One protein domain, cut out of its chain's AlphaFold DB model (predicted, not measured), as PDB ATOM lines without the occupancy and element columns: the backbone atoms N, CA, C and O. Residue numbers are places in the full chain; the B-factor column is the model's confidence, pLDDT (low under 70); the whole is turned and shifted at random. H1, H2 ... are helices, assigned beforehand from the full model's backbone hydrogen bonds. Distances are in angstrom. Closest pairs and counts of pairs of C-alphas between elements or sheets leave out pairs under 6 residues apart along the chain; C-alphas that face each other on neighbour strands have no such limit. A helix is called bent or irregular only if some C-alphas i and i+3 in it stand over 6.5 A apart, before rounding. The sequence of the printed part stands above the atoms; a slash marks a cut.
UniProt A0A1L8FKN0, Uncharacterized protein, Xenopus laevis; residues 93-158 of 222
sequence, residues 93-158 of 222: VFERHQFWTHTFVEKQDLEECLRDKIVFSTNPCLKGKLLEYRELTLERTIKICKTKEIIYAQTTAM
ATOM      1  N   VAL A  93     -21.386 -21.482  22.945       78.31
ATOM      2  CA  VAL A  93     -22.025 -22.803  22.899       78.31
ATOM      3  C   VAL A  93     -21.748 -23.486  21.564       78.31
ATOM      4  O   VAL A  93     -21.371 -24.653  21.554       78.31
ATOM      5  N   PHE A  94     -21.869 -22.760  20.453       77.12
ATOM      6  CA  PHE A  94     -21.570 -23.284  19.120       77.12
ATOM      7  C   PHE A  94     -20.079 -23.610  18.947       77.12
ATOM      8  O   PHE A  94     -19.739 -24.696  18.484       77.12
ATOM      9  N   GLU A  95     -19.183 -22.716  19.376       75.44
ATOM     10  CA  GLU A  95     -17.730 -22.952  19.341       75.44
ATOM     11  C   GLU A  95     -17.339 -24.152  20.207       75.44
ATOM     12  O   GLU A  95     -16.557 -25.004  19.787       75.44
ATOM     13  N   ARG A  96     -17.927 -24.255  21.405       81.31
ATOM     14  CA  ARG A  96     -17.736 -25.396  22.301       81.31
ATOM     15  C   ARG A  96     -18.232 -26.676  21.645       81.31
ATOM     16  O   ARG A  96     -17.493 -27.652  21.635       81.31
ATOM     17  N   HIS A  97     -19.438 -26.672  21.082       82.69
ATOM     18  CA  HIS A  97     -19.968 -27.817  20.353       82.69
ATOM     19  C   HIS A  97     -18.978 -28.252  19.271       82.69
ATOM     20  O   HIS A  97     -18.501 -29.375  19.325       82.69
ATOM     21  N   GLN A  98     -18.564 -27.341  18.385       76.06
ATOM     22  CA  GLN A  98     -17.610 -27.642  17.318       76.06
ATOM     23  C   GLN A  98     -16.280 -28.205  17.850       76.06
ATOM     24  O   GLN A  98     -15.777 -29.188  17.308       76.06
ATOM     25  N   PHE A  99     -15.738 -27.647  18.937       82.12
ATOM     26  CA  PHE A  99     -14.521 -28.158  19.578       82.12
ATOM     27  C   PHE A  99     -14.689 -29.594  20.104       82.12
ATOM     28  O   PHE A  99     -13.782 -30.422  19.966       82.12
ATOM     29  N   TRP A 100     -15.846 -29.914  20.690       82.75
ATOM     30  CA  TRP A 100     -16.125 -31.234  21.265       82.75
ATOM     31  C   TRP A 100     -16.645 -32.263  20.254       82.75
ATOM     32  O   TRP A 100     -16.477 -33.451  20.507       82.75
ATOM     33  N   THR A 101     -17.195 -31.852  19.106       81.00
ATOM     34  CA  THR A 101     -17.662 -32.772  18.052       81.00
ATOM     35  C   THR A 101     -16.512 -33.554  17.413       81.00
ATOM     36  O   THR A 101     -16.705 -34.688  16.989       81.00
ATOM     37  N   HIS A 102     -15.304 -32.986  17.354       71.62
ATOM     38  CA  HIS A 102     -14.146 -33.704  16.824       71.62
ATOM     39  C   HIS A 102     -13.706 -34.815  17.786       71.62
ATOM     40  O   HIS A 102     -13.246 -34.541  18.897       71.62
ATOM     41  N   THR A 103     -13.863 -36.070  17.370       69.69
ATOM     42  CA  THR A 103     -13.511 -37.253  18.164       69.69
ATOM     43  C   THR A 103     -11.998 -37.462  18.189       69.69
ATOM     44  O   THR A 103     -11.323 -37.269  17.181       69.69
ATOM     45  N   PHE A 104     -11.468 -37.858  19.345       73.62
ATOM     46  CA  PHE A 104     -10.085 -38.313  19.469       73.62
ATOM     47  C   PHE A 104      -9.924 -39.654  18.744       73.62
ATOM     48  O   PHE A 104     -10.751 -40.548  18.924       73.62
ATOM     49  N   VAL A 105      -8.877 -39.799  17.931       73.75
ATOM     50  CA  VAL A 105      -8.527 -41.095  17.340       73.75
ATOM     51  C   VAL A 105      -7.791 -41.916  18.400       73.75
ATOM     52  O   VAL A 105      -6.876 -41.416  19.056       73.75
ATOM     53  N   GLU A 106      -8.194 -43.172  18.599       63.50
ATOM     54  CA  GLU A 106      -7.520 -44.061  19.550       63.50
ATOM     55  C   GLU A 106      -6.033 -44.213  19.185       63.50
ATOM     56  O   GLU A 106      -5.698 -44.496  18.035       63.50
ATOM     57  N   LYS A 107      -5.152 -44.079  20.192       68.75
ATOM     58  CA  LYS A 107      -3.674 -44.166  20.112       68.75
ATOM     59  C   LYS A 107      -2.936 -42.935  19.568       68.75
ATOM     60  O   LYS A 107      -1.734 -43.030  19.333       68.75
ATOM     61  N   GLN A 108      -3.603 -41.796  19.404       74.56
ATOM     62  CA  GLN A 108      -2.926 -40.539  19.082       74.56
ATOM     63  C   GLN A 108      -2.456 -39.816  20.357       74.56
ATOM     64  O   GLN A 108      -3.113 -39.885  21.399       74.56
ATOM     65  N   ASP A 109      -1.312 -39.133  20.276       86.94
ATOM     66  CA  ASP A 109      -0.796 -38.312  21.371       86.94
ATOM     67  C   ASP A 109      -1.751 -37.146  21.701       86.94
ATOM     68  O   ASP A 109      -2.427 -36.590  20.825       86.94
ATOM     69  N   LEU A 110      -1.825 -36.773  22.982       87.25
ATOM     70  CA  LEU A 110      -2.744 -35.737  23.453       87.25
ATOM     71  C   LEU A 110      -2.433 -34.372  22.824       87.25
ATOM     72  O   LEU A 110      -3.369 -33.639  22.489       87.25
ATOM     73  N   GLU A 111      -1.155 -34.018  22.651       89.94
ATOM     74  CA  GLU A 111      -0.782 -32.727  22.069       89.94
ATOM     75  C   GLU A 111      -1.199 -32.639  20.605       89.94
ATOM     76  O   GLU A 111      -1.713 -31.607  20.162       89.94
ATOM     77  N   GLU A 112      -1.038 -33.734  19.862       89.12
ATOM     78  CA  GLU A 112      -1.481 -33.828  18.475       89.12
ATOM     79  C   GLU A 112      -2.997 -33.685  18.351       89.12
ATOM     80  O   GLU A 112      -3.485 -32.916  17.523       89.12
ATOM     81  N   CYS A 113      -3.751 -34.345  19.228       88.31
ATOM     82  CA  CYS A 113      -5.204 -34.247  19.216       88.31
ATOM     83  C   CYS A 113      -5.702 -32.837  19.557       88.31
ATOM     84  O   CYS A 113      -6.662 -32.345  18.959       88.31
ATOM     85  N   LEU A 114      -5.068 -32.173  20.529       90.44
ATOM     86  CA  LEU A 114      -5.393 -30.793  20.889       90.44
ATOM     87  C   LEU A 114      -5.044 -29.827  19.756       90.44
ATOM     88  O   LEU A 114      -5.842 -28.938  19.449       90.44
ATOM     89  N   ARG A 115      -3.891 -30.019  19.104       92.69
ATOM     90  CA  ARG A 115      -3.498 -29.255  17.915       92.69
ATOM     91  C   ARG A 115      -4.567 -29.391  16.837       92.69
ATOM     92  O   ARG A 115      -5.072 -28.378  16.358       92.69
ATOM     93  N   ASP A 116      -4.935 -30.620  16.496       90.38
ATOM     94  CA  ASP A 116      -5.875 -30.907  15.416       90.38
ATOM     95  C   ASP A 116      -7.263 -30.333  15.736       90.38
ATOM     96  O   ASP A 116      -7.861 -29.658  14.895       90.38
ATOM     97  N   LYS A 117      -7.741 -30.463  16.984       89.44
ATOM     98  CA  LYS A 117      -8.986 -29.823  17.448       89.44
ATOM     99  C   LYS A 117      -8.984 -28.314  17.243       89.44
ATOM    100  O   LYS A 117      -9.953 -27.786  16.700       89.44
ATOM    101  N   ILE A 118      -7.912 -27.628  17.646       90.94
ATOM    102  CA  ILE A 118      -7.786 -26.177  17.458       90.94
ATOM    103  C   ILE A 118      -7.791 -25.841  15.966       90.94
ATOM    104  O   ILE A 118      -8.525 -24.951  15.536       90.94
ATOM    105  N   VAL A 119      -7.020 -26.565  15.149       91.06
ATOM    106  CA  VAL A 119      -6.990 -26.347  13.698       91.06
ATOM    107  C   VAL A 119      -8.398 -26.482  13.117       91.06
ATOM    108  O   VAL A 119      -8.839 -25.588  12.394       91.06
ATOM    109  N   PHE A 120      -9.148 -27.528  13.471       86.56
ATOM    110  CA  PHE A 120     -10.487 -27.757  12.933       86.56
ATOM    111  C   PHE A 120     -11.555 -26.781  13.446       86.56
ATOM    112  O   PHE A 120     -12.432 -26.412  12.658       86.56
ATOM    113  N   SER A 121     -11.464 -26.312  14.694       85.19
ATOM    114  CA  SER A 121     -12.430 -25.375  15.291       85.19
ATOM    115  C   SER A 121     -12.164 -23.897  14.969       85.19
ATOM    116  O   SER A 121     -12.948 -23.036  15.357       85.19
ATOM    117  N   THR A 122     -11.057 -23.561  14.299       84.00
ATOM    118  CA  THR A 122     -10.758 -22.171  13.902       84.00
ATOM    119  C   THR A 122     -11.470 -21.755  12.609       84.00
ATOM    120  O   THR A 122     -11.869 -22.580  11.780       84.00
ATOM    121  N   ASN A 123     -11.615 -20.438  12.414       80.50
ATOM    122  CA  ASN A 123     -12.204 -19.875  11.198       80.50
ATOM    123  C   ASN A 123     -11.379 -20.233   9.935       80.50
ATOM    124  O   ASN A 123     -10.173 -20.460  10.040       80.50
ATOM    125  N   PRO A 124     -11.984 -20.238   8.727       79.25
ATOM    126  CA  PRO A 124     -11.308 -20.680   7.503       79.25
ATOM    127  C   PRO A 124     -10.001 -19.943   7.172       79.25
ATOM    128  O   PRO A 124      -9.077 -20.553   6.642       79.25
ATOM    129  N   CYS A 125      -9.904 -18.649   7.499       78.69
ATOM    130  CA  CYS A 125      -8.708 -17.845   7.239       78.69
ATOM    131  C   CYS A 125      -7.535 -18.284   8.131       78.69
ATOM    132  O   CYS A 125      -6.436 -18.548   7.645       78.69
ATOM    133  N   LEU A 126      -7.779 -18.422   9.438       82.81
ATOM    134  CA  LEU A 126      -6.769 -18.882  10.389       82.81
ATOM    135  C   LEU A 126      -6.399 -20.351  10.156       82.81
ATOM    136  O   LEU A 126      -5.217 -20.685  10.162       82.81
ATOM    137  N   LYS A 127      -7.389 -21.200   9.869       87.75
ATOM    138  CA  LYS A 127      -7.192 -22.605   9.501       87.75
ATOM    139  C   LYS A 127      -6.273 -22.743   8.291       87.75
ATOM    140  O   LYS A 127      -5.292 -23.474   8.366       87.75
ATOM    141  N   GLY A 128      -6.533 -21.991   7.217       85.12
ATOM    142  CA  GLY A 128      -5.663 -21.961   6.038       85.12
ATOM    143  C   GLY A 128      -4.219 -21.612   6.403       85.12
ATOM    144  O   GLY A 128      -3.304 -22.323   6.005       85.12
ATOM    145  N   LYS A 129      -4.021 -20.596   7.256       86.62
ATOM    146  CA  LYS A 129      -2.683 -20.202   7.716       86.62
ATOM    147  C   LYS A 129      -1.981 -21.283   8.544       86.62
ATOM    148  O   LYS A 129      -0.774 -21.452   8.414       86.62
ATOM    149  N   LEU A 130      -2.705 -21.984   9.415       93.88
ATOM    150  CA  LEU A 130      -2.153 -23.079  10.221       93.88
ATOM    151  C   LEU A 130      -1.737 -24.269   9.343       93.88
ATOM    152  O   LEU A 130      -0.689 -24.861   9.582       93.88
ATOM    153  N   LEU A 131      -2.511 -24.565   8.296       93.25
ATOM    154  CA  LEU A 131      -2.248 -25.662   7.358       93.25
ATOM    155  C   LEU A 131      -1.094 -25.387   6.375       93.25
ATOM    156  O   LEU A 131      -0.635 -26.313   5.712       93.25
ATOM    157  N   GLU A 132      -0.583 -24.154   6.289       93.00
ATOM    158  CA  GLU A 132       0.642 -23.849   5.526       93.00
ATOM    159  C   GLU A 132       1.897 -24.486   6.150       93.00
ATOM    160  O   GLU A 132       2.914 -24.670   5.476       93.00
ATOM    161  N   TYR A 133       1.863 -24.800   7.446       92.31
ATOM    162  CA  TYR A 133       3.011 -25.347   8.158       92.31
ATOM    163  C   TYR A 133       3.059 -26.870   8.010       92.31
ATOM    164  O   TYR A 133       2.228 -27.579   8.567       92.31
ATOM    165  N   ARG A 134       4.088 -27.371   7.309       89.75
ATOM    166  CA  ARG A 134       4.327 -28.814   7.105       89.75
ATOM    167  C   ARG A 134       4.469 -29.592   8.417       89.75
ATOM    168  O   ARG A 134       3.992 -30.714   8.513       89.75
ATOM    169  N   GLU A 135       5.114 -28.983   9.408       92.00
ATOM    170  CA  GLU A 135       5.264 -29.525  10.760       92.00
ATOM    171  C   GLU A 135       4.674 -28.527  11.756       92.00
ATOM    172  O   GLU A 135       5.294 -27.520  12.133       92.00
ATOM    173  N   LEU A 136       3.419 -28.776  12.124       94.75
ATOM    174  CA  LEU A 136       2.679 -27.969  13.079       94.75
ATOM    175  C   LEU A 136       2.652 -28.683  14.436       94.75
ATOM    176  O   LEU A 136       2.190 -29.818  14.552       94.75
ATOM    177  N   THR A 137       3.130 -27.998  15.472       95.69
ATOM    178  CA  THR A 137       3.047 -28.450  16.868       95.69
ATOM    179  C   THR A 137       1.920 -27.723  17.596       95.69
ATOM    180  O   THR A 137       1.454 -26.664  17.151       95.69
ATOM    181  N   LEU A 138       1.481 -28.262  18.736       95.31
ATOM    182  CA  LEU A 138       0.498 -27.597  19.590       95.31
ATOM    183  C   LEU A 138       0.994 -26.216  20.045       95.31
ATOM    184  O   LEU A 138       0.279 -25.224  19.899       95.31
ATOM    185  N   GLU A 139       2.244 -26.125  20.506       96.19
ATOM    186  CA  GLU A 139       2.857 -24.860  20.934       96.19
ATOM    187  C   GLU A 139       2.839 -23.813  19.810       96.19
ATOM    188  O   GLU A 139       2.407 -22.669  20.005       96.19
ATOM    189  N   ARG A 140       3.243 -24.212  18.597       95.94
ATOM    190  CA  ARG A 140       3.254 -23.323  17.432       95.94
ATOM    191  C   ARG A 140       1.845 -22.869  17.063       95.94
ATOM    192  O   ARG A 140       1.653 -21.695  16.755       95.94
ATOM    193  N   THR A 141       0.867 -23.769  17.142       96.31
ATOM    194  CA  THR A 141      -0.551 -23.470  16.897       96.31
ATOM    195  C   THR A 141      -1.059 -22.408  17.864       96.31
ATOM    196  O   THR A 141      -1.568 -21.376  17.429       96.31
ATOM    197  N   ILE A 142      -0.842 -22.601  19.169       95.38
ATOM    198  CA  ILE A 142      -1.239 -21.644  20.211       95.38
ATOM    199  C   ILE A 142      -0.586 -20.283  19.965       95.38
ATOM    200  O   ILE A 142      -1.258 -19.252  20.035       95.38
ATOM    201  N   LYS A 143       0.716 -20.271  19.651       96.62
ATOM    202  CA  LYS A 143       1.457 -19.039  19.370       96.62
ATOM    203  C   LYS A 143       0.860 -18.289  18.182       96.62
ATOM    204  O   LYS A 143       0.592 -17.099  18.301       96.62
ATOM    205  N   ILE A 144       0.589 -18.976  17.070       93.19
ATOM    206  CA  ILE A 144      -0.015 -18.370  15.875       93.19
ATOM    207  C   ILE A 144      -1.401 -17.799  16.191       93.19
ATOM    208  O   ILE A 144      -1.670 -16.655  15.821       93.19
ATOM    209  N   CYS A 145      -2.257 -18.552  16.889       89.88
ATOM    210  CA  CYS A 145      -3.597 -18.096  17.263       89.88
ATOM    211  C   CYS A 145      -3.536 -16.823  18.119       89.88
ATOM    212  O   CYS A 145      -4.130 -15.809  17.750       89.88
ATOM    213  N   LYS A 146      -2.732 -16.827  19.189       92.19
ATOM    214  CA  LYS A 146      -2.549 -15.658  20.065       92.19
ATOM    215  C   LYS A 146      -1.984 -14.455  19.314       92.19
ATOM    216  O   LYS A 146      -2.472 -13.340  19.461       92.19
ATOM    217  N   THR A 147      -0.969 -14.663  18.475       89.75
ATOM    218  CA  THR A 147      -0.398 -13.586  17.659       89.75
ATOM    219  C   THR A 147      -1.439 -13.003  16.704       89.75
ATOM    220  O   THR A 147      -1.487 -11.790  16.529       89.75
ATOM    221  N   LYS A 148      -2.306 -13.829  16.110       84.44
ATOM    222  CA  LYS A 148      -3.373 -13.360  15.218       84.44
ATOM    223  C   LYS A 148      -4.444 -12.551  15.946       84.44
ATOM    224  O   LYS A 148      -4.879 -11.543  15.397       84.44
ATOM    225  N   GLU A 149      -4.815 -12.936  17.164       83.44
ATOM    226  CA  GLU A 149      -5.716 -12.147  18.013       83.44
ATOM    227  C   GLU A 149      -5.119 -10.773  18.345       83.44
ATOM    228  O   GLU A 149      -5.783  -9.750  18.170       83.44
ATOM    229  N   ILE A 150      -3.840 -10.734  18.734       85.75
ATOM    230  CA  ILE A 150      -3.122  -9.483  19.017       85.75
ATOM    231  C   ILE A 150      -3.059  -8.599  17.767       85.75
ATOM    232  O   ILE A 150      -3.396  -7.419  17.840       85.75
ATOM    233  N   ILE A 151      -2.673  -9.162  16.616       80.06
ATOM    234  CA  ILE A 151      -2.607  -8.426  15.345       80.06
ATOM    235  C   ILE A 151      -3.977  -7.852  14.994       80.06
ATOM    236  O   ILE A 151      -4.054  -6.707  14.560       80.06
ATOM    237  N   TYR A 152      -5.056  -8.612  15.178       74.50
ATOM    238  CA  TYR A 152      -6.404  -8.127  14.900       74.50
ATOM    239  C   TYR A 152      -6.769  -6.928  15.787       74.50
ATOM    240  O   TYR A 152      -7.234  -5.909  15.272       74.50
ATOM    241  N   ALA A 153      -6.493  -7.005  17.093       73.50
ATOM    242  CA  ALA A 153      -6.726  -5.901  18.022       73.50
ATOM    243  C   ALA A 153      -5.892  -4.657  17.661       73.50
ATOM    244  O   ALA A 153      -6.429  -3.556  17.568       73.50
ATOM    245  N   GLN A 154      -4.598  -4.842  17.383       84.50
ATOM    246  CA  GLN A 154      -3.688  -3.761  16.998       84.50
ATOM    247  C   GLN A 154      -4.085  -3.119  15.665       84.50
ATOM    248  O   GLN A 154      -4.181  -1.902  15.581       84.50
ATOM    249  N   THR A 155      -4.375  -3.922  14.638       69.88
ATOM    250  CA  THR A 155      -4.780  -3.424  13.311       69.88
ATOM    251  C   THR A 155      -6.085  -2.635  13.398       69.88
ATOM    252  O   THR A 155      -6.213  -1.588  12.770       69.88
ATOM    253  N   THR A 156      -7.032  -3.099  14.218       69.12
ATOM    254  CA  THR A 156      -8.292  -2.385  14.466       69.12
ATOM    255  C   THR A 156      -8.039  -1.046  15.162       69.12
ATOM    256  O   THR A 156      -8.550  -0.026  14.710       69.12
ATOM    257  N   ALA A 157      -7.201  -1.027  16.205       73.38
ATOM    258  CA  ALA A 157      -6.842   0.195  16.925       73.38
ATOM    259  C   ALA A 157      -6.086   1.210  16.043       73.38
ATOM    260  O   ALA A 157      -6.327   2.414  16.127       73.38
ATOM    261  N   MET A 158      -5.198   0.734  15.165       75.06
ATOM    262  CA  MET A 158      -4.495   1.577  14.193       75.06
ATOM    263  C   MET A 158      -5.464   2.191  13.180       75.06
ATOM    264  O   MET A 158      -5.376   3.384  12.904       75.06
TER     265      MET A 158
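AT A GLANCE: This is residues 93 to 158 of the 222 residues of an uncharacterized protein of Xenopus laevis (UniProt A0A1L8FKN0). Three helices pack on a fourth, the short helix H2: H1 and H3 on its later residues, and the first residues of the long helix H4 on its other part near Arg 115. H4 then runs out of this body as an arm, with residues 149 to 158 sticking out, and the longest axis goes from the link between H1 and H2, at Lys 107, to the tip of that arm at Met 158. The printed part has 66 residues with four named helices, in the order H1, H2, H3, H4, and no named strand; the class is all helix, with 50 of the residues in the helices. The whole is only just loose, close to compact, with a radius of gyration of the C-alphas of 13.1 A. Its outline is flat, spanning 46 by 30 by 16 A.

IN THESE COORDINATES: The printed part begins with H1, residues 93 to 101, whose first C-alpha, that of Val 93, is at (-22.025, -22.803, 22.899); it measures 11.9 A from first to last C-alpha. Residues 102 to 109 lead to H2, residues 110 to 121, which is 16.4 A long and begins with C-alpha 110 at (-2.744, -35.737, 23.453). After Thr 122 and Asn 123 comes H3, residues 124 to 131, 10.3 A long. Residues 132 to 137 lead on to H4, residues 138 to 158, the longest helix with 21 residues and 30.1 A from first to last C-alpha. H4 ends at C-alpha 158, at (-4.495, 1.577, 14.193), which is also the last printed residue. None of the four helices is bent or irregular.

HOW THE PARTS SIT: The hub is H2, which touches the three other helices. H1 and H2 touch, with residues 117 to 121 of H2 alone; the closest C-alphas are those of Phe 99 and Ser 121, 5.5 A apart. Their lines stand at a steep tilt of 47 degrees, opposite ways. H2 and H3 touch and form a helical hairpin, at a shallow tilt of 32 degrees, opposite ways. H2 takes part in this with residues 119 to 120 alone, and the closest C-alphas are those of Val 119 and Lys 127, 5.6 A apart. H4 touches H2 with its residues 138 to 141 alone; the closest C-alphas are those of Arg 115 and Leu 138, 4.6 A apart. H2 and H4 run the same way at a tilt of 35.2 degrees, only just steep. H3 and H4 only just touch, with 3 pairs of C-alphas within 8 A, and H4 does so with residues 141 to 145 alone. The closest C-alphas there are those of Leu 130 and Thr 141, 6.9 A apart; these helices form a second helical hairpin, opposite ways at a steep tilt of 41 degrees. The helix packing is mostly crossed, with one of the four touching pairs at a shallow tilt. H1 is apart from H3 and from H4. In H1, H2, H3 and H4 every pair of O i and N i+4 is within hydrogen-bond range.

THE WHOLE: The two C-alphas farthest apart are those of Lys 107 and Met 158, at 46.1 A, while the first and last printed C-alphas are 31.3 A apart. Residues 149 to 158 of H4 stand free; without them the body has 56 residues, spans 27 by 27 by 16 A and has a radius of gyration of 11.2 A. The printed part has no cut. The link from H2 to H3 is tight, those from H1 to H2 and from H3 to H4 are short, and no link is long. The mean pLDDT of the printed part is 84.5, and the model's confidence is low, under 70, at residue 103, residues 106 to 107 and residues 155 to 156.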